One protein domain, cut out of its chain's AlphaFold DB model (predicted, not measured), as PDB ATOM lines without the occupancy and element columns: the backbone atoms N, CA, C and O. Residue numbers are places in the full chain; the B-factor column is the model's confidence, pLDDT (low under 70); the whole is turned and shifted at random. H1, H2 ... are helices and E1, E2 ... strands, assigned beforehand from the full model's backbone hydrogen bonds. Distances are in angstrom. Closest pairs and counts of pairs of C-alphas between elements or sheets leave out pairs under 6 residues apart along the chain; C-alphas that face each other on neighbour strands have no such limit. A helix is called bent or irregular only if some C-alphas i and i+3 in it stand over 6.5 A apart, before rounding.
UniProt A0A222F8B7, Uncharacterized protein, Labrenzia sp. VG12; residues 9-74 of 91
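What this domain is: This is residues 9 to 74 of the 91 residues of an uncharacterized protein of Labrenzia sp. VG12 (UniProt A0A222F8B7). A long two-stranded hairpin, E1 and E2, is bent into an L, with the short strand E3 beside one arm of E2; two helices, H1 and H2, stand side by side in the opening of the L, with few close approaches to the strands. H3 lies at the end of the domain away from the L, touching H1. The printed part has 66 residues, with three named helices and three named strands in the order H1, E1, E2, E3, H2, H3; the sheet runs E1, E2, E3, antiparallel throughout, and the class is mixed, helices and strands. The whole is compact, with a radius of gyration of the C-alphas of 11.6 A and spans of 31 by 25 by 16 A.

Where its parts are: H1, residues 9 to 17, begins at C-alpha 9 (-21.712, -13.239, 47.656) and is 12.4 A from first to last C-alpha. E1, residues 20 to 30, measures 20.2 A and bends by 102 degrees at residue 26, C-alpha at (-14.810, -41.676, 53.135). E2, residues 37 to 45, measures 21.3 A and bends by 68 degrees at residue 41. E3, residues 50 to 52, measures 7.2 A. H2, residues 55 to 62, measures 10.4 A. H3, residues 68 to 74, measures 9.8 A and ends at C-alpha 74 (-30.023, -16.753, 51.924).

How they stand to each other: E1, E2 and E3 form a meander, each strand the antiparallel neighbour of the one before, in a strongly twisted sheet. E1 and E2 are a hairpin with directions at 157 degrees; N 22 and O 43 are 2.9 A apart and N 29 and O 39 2.8 A, both within hydrogen-bond range. E2 and E3 are a hairpin at 179 degrees, with N 44 and O 51 at 2.8 A. H1 only grazes the sheet, with residues 16 to 17. H2 is not on the sheet; its closest C-alphas to E2 are those of Val 57 and Ile 38, 7.6 A apart. H1 and H2 touch, closest at the C-alphas of Val 13 and Ser 56, 5.0 A apart, with a shallow tilt of 31 degrees, opposite ways. H1 and H3 touch, closest at the C-alphas of Val 12 and Val 74, 6.2 A apart; they are about perpendicular, but only just, at 71 degrees. H2 and H3 are apart. In H1 and H2 every O i to N i+4 pair is within hydrogen-bond range; in H3, 2 of 3 are.

The domain as a whole: The two C-alphas farthest apart are those of Pro 26 and Asp 72, at 32.7 A. The printed part has no cut. The link from E1 to E2 is short, the other links are tight, and no link is long. The mean pLDDT of the printed part is 94.8, and no printed residue is under 70.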
ATOM      1  N   ARG A   9     -22.654 -12.104  47.748       94.88
ATOM      2  CA  ARG A   9     -21.712 -13.239  47.656       94.88
ATOM      3  C   ARG A   9     -21.169 -13.682  49.017       94.88
ATOM      4  O   ARG A   9     -21.168 -14.871  49.314       94.88
ATOM      5  N   GLU A  10     -20.723 -12.751  49.855       95.06
ATOM      6  CA  GLU A  10     -20.163 -13.076  51.178       95.06
ATOM      7  C   GLU A  10     -21.206 -13.685  52.123       95.06
ATOM      8  O   GLU A  10     -20.906 -14.613  52.880       95.06
ATOM      9  N   LYS A  11     -22.457 -13.214  52.035       95.56
ATOM     10  CA  LYS A  11     -23.578 -13.776  52.793       95.56
ATOM     11  C   LYS A  11     -23.895 -15.195  52.327       95.56
ATOM     12  O   LYS A  11     -24.137 -16.057  53.164       95.56
ATOM     13  N   VAL A  12     -23.849 -15.448  51.018       96.94
ATOM     14  CA  VAL A  12     -24.045 -16.788  50.443       96.94
ATOM     15  C   VAL A  12     -22.954 -17.751  50.888       96.94
ATOM     16  O   VAL A  12     -23.276 -18.852  51.320       96.94
ATOM     17  N   VAL A  13     -21.682 -17.343  50.851       97.25
ATOM     18  CA  VAL A  13     -20.579 -18.177  51.362       97.25
ATOM     19  C   VAL A  13     -20.816 -18.522  52.832       97.25
ATOM     20  O   VAL A  13     -20.820 -19.695  53.191       97.25
ATOM     21  N   SER A  14     -21.131 -17.516  53.654       97.00
ATOM     22  CA  SER A  14     -21.397 -17.712  55.084       97.00
ATOM     23  C   SER A  14     -22.580 -18.653  55.342       97.00
ATOM     24  O   SER A  14     -22.524 -19.472  56.254       97.00
ATOM     25  N   TYR A  15     -23.642 -18.558  54.537       97.31
ATOM     26  CA  TYR A  15     -24.808 -19.442  54.620       97.31
ATOM     27  C   TYR A  15     -24.439 -20.892  54.306       97.31
ATOM     28  O   TYR A  15     -24.792 -21.805  55.048       97.31
ATOM     29  N   LEU A  16     -23.717 -21.098  53.203       97.12
ATOM     30  CA  LEU A  16     -23.314 -22.422  52.741       97.12
ATOM     31  C   LEU A  16     -22.379 -23.109  53.741       97.12
ATOM     32  O   LEU A  16     -22.540 -24.304  53.992       97.12
ATOM     33  N   ASP A  17     -21.452 -22.351  54.331       96.44
ATOM     34  CA  ASP A  17     -20.523 -22.843  55.353       96.44
ATOM     35  C   ASP A  17     -21.232 -23.163  56.680       96.44
ATOM     36  O   ASP A  17     -20.840 -24.103  57.374       96.44
ATOM     37  N   ALA A  18     -22.303 -22.435  57.013       96.88
ATOM     38  CA  ALA A  18     -23.106 -22.662  58.216       96.88
ATOM     39  C   ALA A  18     -24.012 -23.905  58.143       96.88
ATOM     40  O   ALA A  18     -24.577 -24.297  59.166       96.88
ATOM     41  N   GLY A  19     -24.167 -24.524  56.965       96.50
ATOM     42  CA  GLY A  19     -24.977 -25.731  56.788       96.50
ATOM     43  C   GLY A  19     -24.536 -26.883  57.693       96.50
ATOM     44  O   GLY A  19     -23.346 -27.073  57.951       96.50
ATOM     45  N   VAL A  20     -25.489 -27.692  58.147       96.25
ATOM     46  CA  VAL A  20     -25.240 -28.880  58.976       96.25
ATOM     47  C   VAL A  20     -24.824 -30.043  58.079       96.25
ATOM     48  O   VAL A  20     -25.466 -30.281  57.060       96.25
ATOM     49  N   ASP A  21     -23.772 -30.782  58.441       94.69
ATOM     50  CA  ASP A  21     -23.373 -31.987  57.701       94.69
ATOM     51  C   ASP A  21     -24.428 -33.090  57.886       94.69
ATOM     52  O   ASP A  21     -24.643 -33.565  59.002       94.69
ATOM     53  N   CYS A  22     -25.095 -33.495  56.803       93.69
ATOM     54  CA  CYS A  22     -26.129 -34.537  56.830       93.69
ATOM     55  C   CYS A  22     -25.664 -35.871  56.241       93.69
ATOM     56  O   CYS A  22     -26.160 -36.923  56.636       93.69
ATOM     57  N   VAL A  23     -24.691 -35.852  55.328       92.56
ATOM     58  CA  VAL A  23     -24.069 -37.061  54.774       92.56
ATOM     59  C   VAL A  23     -22.568 -36.851  54.737       92.56
ATOM     60  O   VAL A  23     -22.100 -35.847  54.210       92.56
ATOM     61  N   MET A  24     -21.808 -37.816  55.246       92.38
ATOM     62  CA  MET A  24     -20.355 -37.849  55.100       92.38
ATOM     63  C   MET A  24     -19.921 -39.203  54.561       92.38
ATOM     64  O   MET A  24     -20.408 -40.244  55.003       92.38
ATOM     65  N   ALA A  25     -18.986 -39.187  53.619       90.50
ATOM     66  CA  ALA A  25     -18.423 -40.390  53.029       90.50
ATOM     67  C   ALA A  25     -16.894 -40.394  53.165       90.50
ATOM     68  O   ALA A  25     -16.268 -39.332  53.158       90.50
ATOM     69  N   PRO A  26     -16.258 -41.577  53.252       92.88
ATOM     70  CA  PRO A  26     -14.810 -41.676  53.135       92.88
ATOM     71  C   PRO A  26     -14.367 -41.162  51.761       92.88
ATOM     72  O   PRO A  26     -14.661 -41.771  50.735       92.88
ATOM     73  N   GLY A  27     -13.672 -40.028  51.733       93.81
ATOM     74  CA  GLY A  27     -13.206 -39.421  50.494       93.81
ATOM     75  C   GLY A  27     -12.852 -37.951  50.659       93.81
ATOM     76  O   GLY A  27     -13.160 -37.324  51.674       93.81
ATOM     77  N   LEU A  28     -12.199 -37.415  49.633       96.38
ATOM     78  CA  LEU A  28     -11.908 -35.996  49.499       96.38
ATOM     79  C   LEU A  28     -12.637 -35.462  48.272       96.38
ATOM     80  O   LEU A  28     -12.702 -36.138  47.245       96.38
ATOM     81  N   VAL A  29     -13.151 -34.246  48.383       96.31
ATOM     82  CA  VAL A  29     -13.645 -33.482  47.243       96.31
ATOM     83  C   VAL A  29     -12.492 -32.659  46.700       96.31
ATOM     84  O   VAL A  29     -11.823 -31.937  47.444       96.31
ATOM     85  N   CYS A  30     -12.271 -32.774  45.394       96.62
ATOM     86  CA  CYS A  30     -11.380 -31.896  44.658       96.62
ATOM     87  C   CYS A  30     -12.205 -30.885  43.866       96.62
ATOM     88  O   CYS A  30     -13.249 -31.216  43.306       96.62
ATOM     89  N   ASP A  31     -11.695 -29.668  43.789       96.31
ATOM     90  CA  ASP A  31     -12.181 -28.628  42.902       96.31
ATOM     91  C   ASP A  31     -12.083 -29.110  41.449       96.31
ATOM     92  O   ASP A  31     -11.001 -29.441  40.961       96.31
ATOM     93  N   VAL A  32     -13.214 -29.156  40.747       95.19
ATOM     94  CA  VAL A  32     -13.281 -29.663  39.370       95.19
ATOM     95  C   VAL A  32     -12.514 -28.761  38.396       95.19
ATOM     96  O   VAL A  32     -12.062 -29.227  37.352       95.19
ATOM     97  N   ILE A  33     -12.353 -27.475  38.721       95.56
ATOM     98  CA  ILE A  33     -11.704 -26.489  37.855       95.56
ATOM     99  C   ILE A  33     -10.193 -26.466  38.100       95.56
ATOM    100  O   ILE A  33      -9.422 -26.460  37.141       95.56
ATOM    101  N   SER A  34      -9.760 -26.425  39.364       96.06
ATOM    102  CA  SER A  34      -8.332 -26.318  39.709       96.06
ATOM    103  C   SER A  34      -7.641 -27.663  39.961       96.06
ATOM    104  O   SER A  34      -6.418 -27.750  39.857       96.06
ATOM    105  N   GLY A  35      -8.398 -28.714  40.281       96.44
ATOM    106  CA  GLY A  35      -7.883 -30.013  40.720       96.44
ATOM    107  C   GLY A  35      -7.399 -30.037  42.174       96.44
ATOM    108  O   GLY A  35      -6.964 -31.086  42.649       96.44
ATOM    109  N   GLU A  36      -7.458 -28.911  42.889       97.25
ATOM    110  CA  GLU A  36      -7.030 -28.817  44.285       97.25
ATOM    111  C   GLU A  36      -7.996 -29.541  45.225       97.25
ATOM    112  O   GLU A  36      -9.207 -29.530  45.025       97.25
ATOM    113  N   VAL A  37      -7.472 -30.121  46.306       97.19
ATOM    114  CA  VAL A  37      -8.314 -30.683  47.369       97.19
ATOM    115  C   VAL A  37      -9.021 -29.547  48.109       97.19
ATOM    116  O   VAL A  37      -8.368 -28.651  48.642       97.19
ATOM    117  N   ILE A  38     -10.350 -29.618  48.172       95.56
ATOM    118  CA  ILE A  38     -11.195 -28.694  48.935       95.56
ATOM    119  C   ILE A  38     -11.327 -29.170  50.382       95.56
ATOM    120  O   ILE A  38     -11.141 -28.388  51.312       95.56
ATOM    121  N   GLY A  39     -11.630 -30.455  50.580       94.19
ATOM    122  CA  GLY A  39     -11.893 -30.996  51.910       94.19
ATOM    123  C   GLY A  39     -12.559 -32.371  51.891       94.19
ATOM    124  O   GLY A  39     -12.518 -33.058  50.868       94.19
ATOM    125  N   PRO A  40     -13.144 -32.801  53.022       95.12
ATOM    126  CA  PRO A  40     -13.879 -34.058  53.120       95.12
ATOM    127  C   PRO A  40     -15.082 -34.111  52.175       95.12
ATOM    128  O   PRO A  40     -15.731 -33.099  51.927       95.12
ATOM    129  N   LEU A  41     -15.421 -35.309  51.698       95.31
ATOM    130  CA  LEU A  41     -16.659 -35.535  50.958       95.31
ATOM    131  C   LEU A  41     -17.867 -35.529  51.898       95.31
ATOM    132  O   LEU A  41     -18.170 -36.530  52.552       95.31
ATOM    133  N   ALA A  42     -18.559 -34.392  51.931       95.88
ATOM    134  CA  ALA A  42     -19.769 -34.198  52.718       95.88
ATOM    135  C   ALA A  42     -20.871 -33.460  51.944       95.88
ATOM    136  O   ALA A  42     -20.589 -32.634  51.068       95.88
ATOM    137  N   MET A  43     -22.117 -33.740  52.327       96.38
ATOM    138  CA  MET A  43     -23.304 -32.968  51.974       96.38
ATOM    139  C   MET A  43     -23.775 -32.180  53.195       96.38
ATOM    140  O   MET A  43     -23.819 -32.712  54.308       96.38
ATOM    141  N   LYS A  44     -24.155 -30.929  52.961       96.38
ATOM    142  CA  LYS A  44     -24.659 -29.977  53.943       96.38
ATOM    143  C   LYS A  44     -26.136 -29.680  53.727       96.38
ATOM    144  O   LYS A  44     -26.632 -29.811  52.610       96.38
ATOM    145  N   THR A  45     -26.821 -29.256  54.784       95.94
ATOM    146  CA  THR A  45     -28.238 -28.886  54.745       95.94
ATOM    147  C   THR A  45     -28.596 -27.779  55.740       95.94
ATOM    148  O   THR A  45     -27.961 -27.627  56.781       95.94
ATOM    149  N   ASP A  46     -29.651 -27.031  55.428       94.38
ATOM    150  CA  ASP A  46     -30.380 -26.121  56.327       94.38
ATOM    151  C   ASP A  46     -31.719 -26.721  56.811       94.38
ATOM    152  O   ASP A  46     -32.489 -26.048  57.495       94.38
ATOM    153  N   GLY A  47     -32.016 -27.974  56.443       92.38
ATOM    154  CA  GLY A  47     -33.294 -28.647  56.686       92.38
ATOM    155  C   GLY A  47     -34.311 -28.541  55.541       92.38
ATOM    156  O   GLY A  47     -35.334 -29.223  55.583       92.38
ATOM    157  N   VAL A  48     -34.043 -27.737  54.509       90.00
ATOM    158  CA  VAL A  48     -34.883 -27.581  53.308       90.00
ATOM    159  C   VAL A  48     -34.119 -27.989  52.047       90.00
ATOM    160  O   VAL A  48     -34.644 -28.722  51.210       90.00
ATOM    161  N   TRP A  49     -32.875 -27.536  51.918       93.19
ATOM    162  CA  TRP A  49     -31.981 -27.821  50.802       93.19
ATOM    163  C   TRP A  49     -30.821 -28.698  51.236       93.19
ATOM    164  O   TRP A  49     -30.412 -28.699  52.396       93.19
ATOM    165  N   ILE A  50     -30.263 -29.426  50.272       94.44
ATOM    166  CA  ILE A  50     -29.028 -30.188  50.432       94.44
ATOM    167  C   ILE A  50     -28.045 -29.727  49.356       94.44
ATOM    168  O   ILE A  50     -28.414 -29.604  48.188       94.44
ATOM    169  N   TRP A  51     -26.796 -29.485  49.738       96.06
ATOM    170  CA  TRP A  51     -25.723 -29.068  48.833       96.06
ATOM    171  C   TRP A  51     -24.398 -29.747  49.176       96.06
ATOM    172  O   TRP A  51     -24.215 -30.265  50.273       96.06
ATOM    173  N   GLY A  52     -23.468 -29.769  48.223       96.25
ATOM    174  CA  GLY A  52     -22.111 -30.254  48.466       96.25
ATOM    175  C   GLY A  52     -21.323 -29.294  49.356       96.25
ATOM    176  O   GLY A  52     -21.464 -28.075  49.250       96.25
ATOM    177  N   SER A  53     -20.472 -29.841  50.220       96.06
ATOM    178  CA  SER A  53     -19.538 -29.075  51.069       96.06
ATOM    179  C   SER A  53     -18.569 -28.176  50.285       96.06
ATOM    180  O   SER A  53     -18.001 -27.245  50.844       96.06
ATOM    181  N   ASP A  54     -18.408 -28.418  48.989       96.00
ATOM    182  CA  ASP A  54     -17.592 -27.641  48.061       96.00
ATOM    183  C   ASP A  54     -18.312 -26.433  47.446       96.00
ATOM    184  O   ASP A  54     -17.658 -25.565  46.866       96.00
ATOM    185  N   LEU A  55     -19.639 -26.320  47.572       96.50
ATOM    186  CA  LEU A  55     -20.396 -25.257  46.905       96.50
ATOM    187  C   LEU A  55     -19.964 -23.851  47.357       96.50
ATOM    188  O   LEU A  55     -19.880 -22.941  46.528       96.50
ATOM    189  N   SER A  56     -19.625 -23.669  48.640       96.62
ATOM    190  CA  SER A  56     -19.123 -22.383  49.148       96.62
ATOM    191  C   SER A  56     -17.804 -21.983  48.488       96.62
ATOM    192  O   SER A  56     -17.597 -20.804  48.190       96.62
ATOM    193  N   VAL A  57     -16.957 -22.958  48.142       96.12
ATOM    194  CA  VAL A  57     -15.712 -22.735  47.404       96.12
ATOM    195  C   VAL A  57     -15.988 -22.241  45.993       96.12
ATOM    196  O   VAL A  57     -15.320 -21.305  45.554       96.12
ATOM    197  N   TYR A  58     -16.989 -22.778  45.293       95.75
ATOM    198  CA  TYR A  58     -17.320 -22.291  43.951       95.75
ATOM    199  C   TYR A  58     -17.857 -20.858  43.962       95.75
ATOM    200  O   TYR A  58     -17.469 -20.036  43.126       95.75
ATOM    201  N   VAL A  59     -18.687 -20.521  44.950       96.25
ATOM    202  CA  VAL A  59     -19.169 -19.147  45.141       96.25
ATOM    203  C   VAL A  59     -18.007 -18.210  45.489       96.25
ATOM    204  O   VAL A  59     -17.858 -17.133  44.902       96.25
ATOM    205  N   ALA A  60     -17.142 -18.618  46.418       95.44
ATOM    206  CA  ALA A  60     -16.016 -17.814  46.867       95.44
ATOM    207  C   ALA A  60     -14.959 -17.641  45.765       95.44
ATOM    208  O   ALA A  60     -14.572 -16.519  45.452       95.44
ATOM    209  N   ARG A  61     -14.482 -18.712  45.141       94.88
ATOM    210  CA  ARG A  61     -13.356 -18.644  44.198       94.88
ATOM    211  C   ARG A  61     -13.774 -18.192  42.805       94.88
ATOM    212  O   ARG A  61     -13.036 -17.442  42.169       94.88
ATOM    213  N   TYR A  62     -14.940 -18.629  42.337       94.19
ATOM    214  CA  TYR A  62     -15.348 -18.459  40.940       94.19
ATOM    215  C   TYR A  62     -16.504 -17.485  40.742       94.19
ATOM    216  O   TYR A  62     -16.882 -17.234  39.600       94.19
ATOM    217  N   ASN A  63     -17.041 -16.906  41.823       92.94
ATOM    218  CA  ASN A  63     -18.171 -15.978  41.769       92.94
ATOM    219  C   ASN A  63     -19.380 -16.567  41.009       92.94
ATOM    220  O   ASN A  63     -20.100 -15.868  40.298       92.94
ATOM    221  N   ILE A  64     -19.584 -17.881  41.139       91.19
ATOM    222  CA  ILE A  64     -20.731 -18.577  40.558       91.19
ATOM    223  C   ILE A  64     -21.931 -18.317  41.468       91.19
ATOM    224  O   ILE A  64     -21.905 -18.668  42.647       91.19
ATOM    225  N   ALA A  65     -22.969 -17.673  40.940       91.06
ATOM    226  CA  ALA A  65     -24.203 -17.441  41.677       91.06
ATOM    227  C   ALA A  65     -25.058 -18.724  41.716       91.06
ATOM    228  O   ALA A  65     -25.293 -19.317  40.658       91.06
ATOM    229  N   PRO A  66     -25.545 -19.153  42.897       92.38
ATOM    230  CA  PRO A  66     -26.595 -20.163  42.993       92.38
ATOM    231  C   PRO A  66     -27.901 -19.720  42.302       92.38
ATOM    232  O   PRO A  66     -28.064 -18.534  42.004       92.38
ATOM    233  N   PRO A  67     -28.856 -20.644  42.083       92.38
ATOM    234  CA  PRO A  67     -30.189 -20.307  41.581       92.38
ATOM    235  C   PRO A  67     -30.885 -19.231  42.427       92.38
ATOM    236  O   PRO A  67     -30.696 -19.166  43.644       92.38
ATOM    237  N   THR A  68     -31.719 -18.404  41.794       91.75
ATOM    238  CA  THR A  68     -32.387 -17.265  42.447       91.75
ATOM    239  C   THR A  68     -33.223 -17.685  43.656       91.75
ATOM    240  O   THR A  68     -33.202 -17.004  44.675       91.75
ATOM    241  N   GLU A  69     -33.896 -18.834  43.587       91.75
ATOM    242  CA  GLU A  69     -34.714 -19.367  44.679       91.75
ATOM    243  C   GLU A  69     -33.868 -19.685  45.921       91.75
ATOM    244  O   GLU A  69     -34.304 -19.471  47.052       91.75
ATOM    245  N   PHE A  70     -32.630 -20.146  45.718       92.19
ATOM    246  CA  PHE A  70     -31.677 -20.354  46.805       92.19
ATOM    247  C   PHE A  70     -31.210 -19.013  47.382       92.19
ATOM    248  O   PHE A  70     -31.141 -18.840  48.598       92.19
ATOM    249  N   LEU A  71     -30.938 -18.026  46.522       92.94
ATOM    250  CA  LEU A  71     -30.543 -16.685  46.957       92.94
ATOM    251  C   LEU A  71     -31.626 -16.005  47.805       92.94
ATOM    252  O   LEU A  71     -31.295 -15.337  48.784       92.94
ATOM    253  N   ASP A  72     -32.905 -16.197  47.487       92.56
ATOM    254  CA  ASP A  72     -34.014 -15.658  48.282       92.56
ATOM    255  C   ASP A  72     -34.036 -16.217  49.713       92.56
ATOM    256  O   ASP A  72     -34.255 -15.471  50.674       92.56
ATOM    257  N   LEU A  73     -33.699 -17.497  49.885       90.44
ATOM    258  CA  LEU A  73     -33.549 -18.111  51.206       90.44
ATOM    259  C   LEU A  73     -32.369 -17.511  51.969       90.44
ATOM    260  O   LEU A  73     -32.539 -17.056  53.103       90.44
ATOM    261  N   VAL A  74     -31.205 -17.397  51.326       93.75
ATOM    262  CA  VAL A  74     -30.023 -16.753  51.924       93.75
ATOM    263  C   VAL A  74     -30.326 -15.312  52.342       93.75
ATOM    264  O   VAL A  74     -29.889 -14.850  53.401       93.75
TER     265      VAL A  74